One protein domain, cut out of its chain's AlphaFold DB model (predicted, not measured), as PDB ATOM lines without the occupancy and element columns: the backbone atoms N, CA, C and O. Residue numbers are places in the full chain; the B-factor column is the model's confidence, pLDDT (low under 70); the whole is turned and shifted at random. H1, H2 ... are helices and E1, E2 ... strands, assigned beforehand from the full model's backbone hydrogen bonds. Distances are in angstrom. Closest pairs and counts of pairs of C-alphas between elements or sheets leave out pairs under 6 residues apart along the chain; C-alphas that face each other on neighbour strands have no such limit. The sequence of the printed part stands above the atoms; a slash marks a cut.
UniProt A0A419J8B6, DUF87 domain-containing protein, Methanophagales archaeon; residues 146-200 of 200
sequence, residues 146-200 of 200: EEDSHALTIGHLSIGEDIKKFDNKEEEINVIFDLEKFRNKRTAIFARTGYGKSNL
ATOM      1  N   GLU A 146      19.955 -13.693 -16.938       68.69
ATOM      2  CA  GLU A 146      20.766 -14.068 -18.104       68.69
ATOM      3  C   GLU A 146      22.069 -14.753 -17.644       68.69
ATOM      4  O   GLU A 146      22.544 -14.497 -16.534       68.69
ATOM      5  N   GLU A 147      22.640 -15.646 -18.462       64.06
ATOM      6  CA  GLU A 147      23.813 -16.468 -18.089       64.06
ATOM      7  C   GLU A 147      25.076 -15.630 -17.795       64.06
ATOM      8  O   GLU A 147      25.870 -16.015 -16.941       64.06
ATOM      9  N   ASP A 148      25.201 -14.444 -18.404       59.06
ATOM     10  CA  ASP A 148      26.291 -13.474 -18.191       59.06
ATOM     11  C   ASP A 148      25.913 -12.346 -17.202       59.06
ATOM     12  O   ASP A 148      26.442 -11.233 -17.254       59.06
ATOM     13  N   SER A 149      24.947 -12.596 -16.312       61.12
ATOM     14  CA  SER A 149      24.422 -11.562 -15.414       61.12
ATOM     15  C   SER A 149      25.385 -11.193 -14.283       61.12
ATOM     16  O   SER A 149      26.078 -12.028 -13.696       61.12
ATOM     17  N   HIS A 150      25.353  -9.917 -13.894       71.62
ATOM     18  CA  HIS A 150      25.931  -9.428 -12.641       71.62
ATOM     19  C   HIS A 150      25.028  -9.843 -11.467       71.62
ATOM     20  O   HIS A 150      24.417  -9.012 -10.788       71.62
ATOM     21  N   ALA A 151      24.910 -11.158 -11.286       79.69
ATOM     22  CA  ALA A 151      24.063 -11.815 -10.310       79.69
ATOM     23  C   ALA A 151      24.578 -11.572  -8.886       79.69
ATOM     24  O   ALA A 151      25.676 -11.989  -8.516       79.69
ATOM     25  N   LEU A 152      23.753 -10.922  -8.070       85.12
ATOM     26  CA  LEU A 152      23.986 -10.708  -6.651       85.12
ATOM     27  C   LEU A 152      22.901 -11.418  -5.842       85.12
ATOM     28  O   LEU A 152      21.708 -11.261  -6.107       85.12
ATOM     29  N   THR A 153      23.302 -12.168  -4.820       88.25
ATOM     30  CA  THR A 153      22.360 -12.709  -3.835       88.25
ATOM     31  C   THR A 153      21.910 -11.589  -2.904       88.25
ATOM     32  O   THR A 153      22.724 -11.029  -2.174       88.25
ATOM     33  N   ILE A 154      20.613 -11.273  -2.913       87.38
ATOM     34  CA  ILE A 154      20.026 -10.226  -2.053       87.38
ATOM     35  C   ILE A 154      19.458 -10.783  -0.741       87.38
ATOM     36  O   ILE A 154      19.107 -10.026   0.160       87.38
ATOM     37  N   GLY A 155      19.355 -12.108  -0.633       89.56
ATOM     38  CA  GLY A 155      18.870 -12.807   0.549       89.56
ATOM     39  C   GLY A 155      18.371 -14.209   0.216       89.56
ATOM     40  O   GLY A 155      18.661 -14.752  -0.853       89.56
ATOM     41  N   HIS A 156      17.585 -14.771   1.129       91.50
ATOM     42  CA  HIS A 156      17.002 -16.104   1.001       91.50
ATOM     43  C   HIS A 156      15.487 -16.020   0.797       91.50
ATOM     44  O   HIS A 156      14.831 -15.088   1.268       91.50
ATOM     45  N   LEU A 157      14.920 -16.993   0.085       90.88
ATOM     46  CA  LEU A 157      13.485 -17.090  -0.137       90.88
ATOM     47  C   LEU A 157      12.803 -17.386   1.200       90.88
ATOM     48  O   LEU A 157      12.952 -18.477   1.749       90.88
ATOM     49  N   SER A 158      12.018 -16.434   1.695       89.50
ATOM     50  CA  SER A 158      11.203 -16.606   2.892       89.50
ATOM     51  C   SER A 158       9.715 -16.463   2.587       89.50
ATOM     52  O   SER A 158       9.301 -15.661   1.749       89.50
ATOM     53  N   ILE A 159       8.896 -17.260   3.276       87.62
ATOM     54  CA  ILE A 159       7.434 -17.163   3.251       87.62
ATOM     55  C   ILE A 159       6.958 -16.911   4.683       87.62
ATOM     56  O   ILE A 159       6.897 -17.820   5.514       87.62
ATOM     57  N   GLY A 160       6.626 -15.654   4.977       84.50
ATOM     58  CA  GLY A 160       6.441 -15.206   6.356       84.50
ATOM     59  C   GLY A 160       7.779 -15.208   7.095       84.50
ATOM     60  O   GLY A 160       8.732 -14.590   6.634       84.50
ATOM     61  N   GLU A 161       7.843 -15.911   8.222       84.06
ATOM     62  CA  GLU A 161       9.067 -16.066   9.022       84.06
ATOM     63  C   GLU A 161       9.877 -17.317   8.632       84.06
ATOM     64  O   GLU A 161      10.994 -17.506   9.107       84.06
ATOM     65  N   ASP A 162       9.347 -18.160   7.738       85.38
ATOM     66  CA  ASP A 162       9.997 -19.413   7.354       85.38
ATOM     67  C   ASP A 162      10.954 -19.185   6.184       85.38
ATOM     68  O   ASP A 162      10.518 -18.866   5.073       85.38
ATOM     69  N   ILE A 163      12.247 -19.423   6.403       87.38
ATOM     70  CA  ILE A 163      13.242 -19.481   5.327       87.38
ATOM     71  C   ILE A 163      13.142 -20.845   4.638       87.38
ATOM     72  O   ILE A 163      13.218 -21.895   5.283       87.38
ATOM     73  N   LYS A 164      12.950 -20.837   3.317       86.88
ATOM     74  CA  LYS A 164      12.828 -22.052   2.513       86.88
ATOM     75  C   LYS A 164      14.200 -22.660   2.246       86.88
ATOM     76  O   LYS A 164      15.171 -21.959   1.959       86.88
ATOM     77  N   LYS A 165      14.245 -23.987   2.313       84.44
ATOM     78  CA  LYS A 165      15.440 -24.809   2.113       84.44
ATOM     79  C   LYS A 165      15.168 -25.848   1.038       84.44
ATOM     80  O   LYS A 165      14.012 -26.215   0.822       84.44
ATOM     81  N   PHE A 166      16.214 -26.305   0.362       77.69
ATOM     82  CA  PHE A 166      16.084 -27.407  -0.586       77.69
ATOM     83  C   PHE A 166      15.833 -28.729   0.144       77.69
ATOM     84  O   PHE A 166      16.458 -29.014   1.166       77.69
ATOM     85  N   ASP A 167      14.953 -29.567  -0.410       64.81
ATOM     86  CA  ASP A 167      14.682 -30.890   0.150       64.81
ATOM     87  C   ASP A 167      15.993 -31.687   0.241       64.81
ATOM     88  O   ASP A 167      16.712 -31.847  -0.750       64.81
ATOM     89  N   ASN A 168      16.287 -32.189   1.445       56.41
ATOM     90  CA  ASN A 168      17.476 -32.972   1.817       56.41
ATOM     91  C   ASN A 168      18.782 -32.195   2.057       56.41
ATOM     92  O   ASN A 168      19.834 -32.826   2.191       56.41
ATOM     93  N   LYS A 169      18.750 -30.862   2.164       56.69
ATOM     94  CA  LYS A 169      19.913 -30.066   2.586       56.69
ATOM     95  C   LYS A 169      19.495 -28.961   3.554       56.69
ATOM     96  O   LYS A 169      18.428 -28.378   3.421       56.69
ATOM     97  N   GLU A 170      20.372 -28.604   4.490       70.44
ATOM     98  CA  GLU A 170      20.212 -27.374   5.289       70.44
ATOM     99  C   GLU A 170      20.435 -26.090   4.463       70.44
ATOM    100  O   GLU A 170      20.368 -24.990   5.003       70.44
ATOM    101  N   GLU A 171      20.681 -26.234   3.158       81.12
ATOM    102  CA  GLU A 171      20.959 -25.163   2.209       81.12
ATOM    103  C   GLU A 171      19.704 -24.323   1.928       81.12
ATOM    104  O   GLU A 171      18.679 -24.823   1.451       81.12
ATOM    105  N   GLU A 172      19.804 -23.032   2.238       88.75
ATOM    106  CA  GLU A 172      18.753 -22.040   2.031       88.75
ATOM    107  C   GLU A 172      18.659 -21.638   0.559       88.75
ATOM    108  O   GLU A 172      19.657 -21.523  -0.156       88.75
ATOM    109  N   ILE A 173      17.435 -21.409   0.091       88.56
ATOM    110  CA  ILE A 173      17.191 -21.069  -1.308       88.56
ATOM    111  C   ILE A 173      17.519 -19.591  -1.512       88.56
ATOM    112  O   ILE A 173      16.814 -18.717  -1.012       88.56
ATOM    113  N   ASN A 174      18.576 -19.301  -2.267       89.06
ATOM    114  CA  ASN A 174      18.986 -17.932  -2.565       89.06
ATOM    115  C   ASN A 174      18.012 -17.240  -3.528       89.06
ATOM    116  O   ASN A 174      17.547 -17.829  -4.508       89.06
ATOM    117  N   VAL A 175      17.758 -15.957  -3.271       86.94
ATOM    118  CA  VAL A 175      17.109 -15.041  -4.211       86.94
ATOM    119  C   VAL A 175      18.201 -14.230  -4.889       86.94
ATOM    120  O   VAL A 175      18.934 -13.476  -4.241       86.94
ATOM    121  N   ILE A 176      18.309 -14.411  -6.202       85.31
ATOM    122  CA  ILE A 176      19.354 -13.805  -7.018       85.31
ATOM    123  C   ILE A 176      18.761 -12.637  -7.797       85.31
ATOM    124  O   ILE A 176      17.630 -12.687  -8.287       85.31
ATOM    125  N   PHE A 177      19.539 -11.572  -7.908       83.00
ATOM    126  CA  PHE A 177      19.143 -10.342  -8.559       83.00
ATOM    127  C   PHE A 177      20.210  -9.899  -9.551       83.00
ATOM    128  O   PHE A 177      21.393  -9.897  -9.231       83.00
ATOM    129  N   ASP A 178      19.791  -9.512 -10.751       85.81
ATOM    130  CA  ASP A 178      20.695  -9.003 -11.779       85.81
ATOM    131  C   ASP A 178      20.714  -7.473 -11.748       85.81
ATOM    132  O   ASP A 178      19.706  -6.818 -12.040       85.81
ATOM    133  N   LEU A 179      21.866  -6.904 -11.384       81.50
ATOM    134  CA  LEU A 179      22.058  -5.459 -11.281       81.50
ATOM    135  C   LEU A 179      21.935  -4.745 -12.631       81.50
ATOM    136  O   LEU A 179      21.473  -3.602 -12.672       81.50
ATOM    137  N   GLU A 180      22.262  -5.399 -13.747       84.81
ATOM    138  CA  GLU A 180      22.160  -4.758 -15.062       84.81
ATOM    139  C   GLU A 180      20.705  -4.459 -15.432       84.81
ATOM    140  O   GLU A 180      20.432  -3.472 -16.118       84.81
ATOM    141  N   LYS A 181      19.731  -5.194 -14.876       80.69
ATOM    142  CA  LYS A 181      18.305  -4.879 -15.065       80.69
ATOM    143  C   LYS A 181      17.914  -3.501 -14.535       80.69
ATOM    144  O   LYS A 181      16.898  -2.968 -14.997       80.69
ATOM    145  N   PHE A 182      18.688  -2.945 -13.599       80.81
ATOM    146  CA  PHE A 182      18.503  -1.624 -12.986       80.81
ATOM    147  C   PHE A 182      19.231  -0.528 -13.744       80.81
ATOM    148  O   PHE A 182      18.888   0.650 -13.617       80.81
ATOM    149  N   ARG A 183      20.225  -0.899 -14.550       83.81
ATOM    150  CA  ARG A 183      21.023   0.062 -15.287       83.81
ATOM    151  C   ARG A 183      20.119   0.872 -16.209       83.81
ATOM    152  O   ARG A 183      19.305   0.339 -16.958       83.81
ATOM    153  N   ASN A 184      20.247   2.192 -16.120       85.81
ATOM    154  CA  ASN A 184      19.449   3.160 -16.877       85.81
ATOM    155  C   ASN A 184      17.928   3.103 -16.617       85.81
ATOM    156  O   ASN A 184      17.161   3.712 -17.364       85.81
ATOM    157  N   LYS A 185      17.471   2.429 -15.551       87.38
ATOM    158  CA  LYS A 185      16.070   2.439 -15.112       87.38
ATOM    159  C   LYS A 185      15.953   3.132 -13.760       87.38
ATOM    160  O   LYS A 185      16.793   2.978 -12.881       87.38
ATOM    161  N   ARG A 186      14.893   3.923 -13.585       87.56
ATOM    162  CA  ARG A 186      14.566   4.493 -12.274       87.56
ATOM    163  C   ARG A 186      13.910   3.407 -11.434       87.56
ATOM    164  O   ARG A 186      12.832   2.938 -11.788       87.56
ATOM    165  N   THR A 187      14.541   3.061 -10.323       85.44
ATOM    166  CA  THR A 187      14.020   2.078  -9.371       85.44
ATOM    167  C   THR A 187      13.595   2.769  -8.094       85.44
ATOM    168  O   THR A 187      14.238   3.710  -7.637       85.44
ATOM    169  N   ALA A 188      12.484   2.307  -7.532       89.56
ATOM    170  CA  ALA A 188      11.937   2.824  -6.293       89.56
ATOM    171  C   ALA A 188      11.738   1.679  -5.300       89.56
ATOM    172  O   ALA A 188      11.204   0.629  -5.654       89.56
ATOM    173  N   ILE A 189      12.153   1.906  -4.055       89.31
ATOM    174  CA  ILE A 189      11.979   0.973  -2.941       89.31
ATOM    175  C   ILE A 189      10.933   1.572  -2.000       89.31
ATOM    176  O   ILE A 189      11.162   2.605  -1.366       89.31
ATOM    177  N   PHE A 190       9.773   0.925  -1.909       92.75
ATOM    178  CA  PHE A 190       8.670   1.362  -1.057       92.75
ATOM    179  C   PHE A 190       8.485   0.399   0.111       92.75
ATOM    180  O   PHE A 190       8.282  -0.794  -0.078       92.75
ATOM    181  N   ALA A 191       8.499   0.934   1.328       92.38
ATOM    182  CA  ALA A 191       8.110   0.208   2.531       92.38
ATOM    183  C   ALA A 191       7.741   1.194   3.648       92.38
ATOM    184  O   ALA A 191       8.140   2.366   3.625       92.38
ATOM    185  N   ARG A 192       7.032   0.712   4.672       93.44
ATOM    186  CA  ARG A 192       6.748   1.493   5.888       93.44
ATOM    187  C   ARG A 192       8.041   1.840   6.646       93.44
ATOM    188  O   ARG A 192       9.118   1.294   6.381       93.44
ATOM    189  N   THR A 193       7.976   2.812   7.552       94.06
ATOM    190  CA  THR A 193       9.106   3.151   8.435       94.06
ATOM    191  C   THR A 193       9.485   1.936   9.284       94.06
ATOM    192  O   THR A 193       8.599   1.262   9.797       94.06
ATOM    193  N   GLY A 194      10.783   1.628   9.383       92.38
ATOM    194  CA  GLY A 194      11.292   0.461  10.121       92.38
ATOM    195  C   GLY A 194      11.347  -0.862   9.343       92.38
ATOM    196  O   GLY A 194      11.887  -1.827   9.859       92.38
ATOM    197  N   TYR A 195      10.869  -0.921   8.093       90.94
ATOM    198  CA  TYR A 195      10.818  -2.163   7.291       90.94
ATOM    199  C   TYR A 195      12.086  -2.404   6.441       90.94
ATOM    200  O   TYR A 195      12.018  -2.996   5.372       90.94
ATOM    201  N   GLY A 196      13.242  -1.886   6.867       91.00
ATOM    202  CA  GLY A 196      14.528  -2.230   6.242       91.00
ATOM    203  C   GLY A 196      14.870  -1.554   4.906       91.00
ATOM    204  O   GLY A 196      15.807  -1.990   4.255       91.00
ATOM    205  N   LYS A 197      14.192  -0.468   4.498       92.88
ATOM    206  CA  LYS A 197      14.483   0.231   3.218       92.88
ATOM    207  C   LYS A 197      15.943   0.657   3.022       92.88
ATOM    208  O   LYS A 197      16.382   0.710   1.891       92.88
ATOM    209  N   SER A 198      16.626   1.057   4.096       90.12
ATOM    210  CA  SER A 198      18.032   1.487   4.052       90.12
ATOM    211  C   SER A 198      19.016   0.327   4.224       90.12
ATOM    212  O   SER A 198      20.212   0.538   4.076       90.12
ATOM    213  N   ASN A 199      18.519  -0.846   4.628       88.88
ATOM    214  CA  ASN A 199      19.312  -2.064   4.775       88.88
ATOM    215  C   ASN A 199      19.376  -2.849   3.460       88.88
ATOM    216  O   ASN A 199      20.369  -3.523   3.213       88.88
ATOM    217  N   LEU A 200      18.297  -2.788   2.671       83.31
ATOM    218  CA  LEU A 200      18.274  -3.235   1.281       83.31
ATOM    219  C   LEU A 200      19.097  -2.283   0.406       83.31
ATOM    220  O   LEU A 200      19.835  -2.796  -0.458       83.31
TER     221      LEU A 200
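What this domain is: This is residues 146 to 200 of the 200 residues of the protein "DUF87 domain-containing protein" of Methanophagales archaeon (UniProt A0A419J8B6). What shape is this? With little regular structure, it is a flat, loose model: a two-stranded hairpin, E1 and E2, with a long loop, residues 157 to 173, at one end and short H1 at the other, leading into a tail, residues 183 to 200. What builds it? The 55 printed residues hold E1, E2 and H1 in that order, an antiparallel sheet and a mixed class with 15 residues in named elements; the radius of gyration of the C-alphas is 14.1 A and the spans are 41 by 36 by 14 A.

How they stand to each other: How do E1, residues 151 to 156, and E2, residues 174 to 178, pair? They are antiparallel at 147 degrees, with N 152 and O 177 within hydrogen-bond range at 2.8 A. Where is H1, residues 179 to 182? It follows E2 by a tight link; its closest C-alpha pair with E1 is Ala 151 and Leu 179, 6.7 A. H1 is too short for an O i to N i+4 pair; its one O i to N i+3 pair is within range.

Where its parts are: Where does E1 begin? C-alpha 151 is at (24.063, -11.815, -10.310), and E1 is 14.0 A long. Where do E2 and H1 end? E2 is 12.9 A long, and H1, 5.5 A long, ends with C-alpha 182 at (18.503, -1.624, -12.986).

The domain as a whole: How large is it? The farthest C-alphas, Asn 168 and Asn 184, are 40.7 A apart. What is long, free or uncertain? The link E1 to E2 is long, residues 182 to 188 and 190 to 196 stand free, and residues 146 to 149 and 167 to 169 have pLDDT under 70; the printed part has no cut.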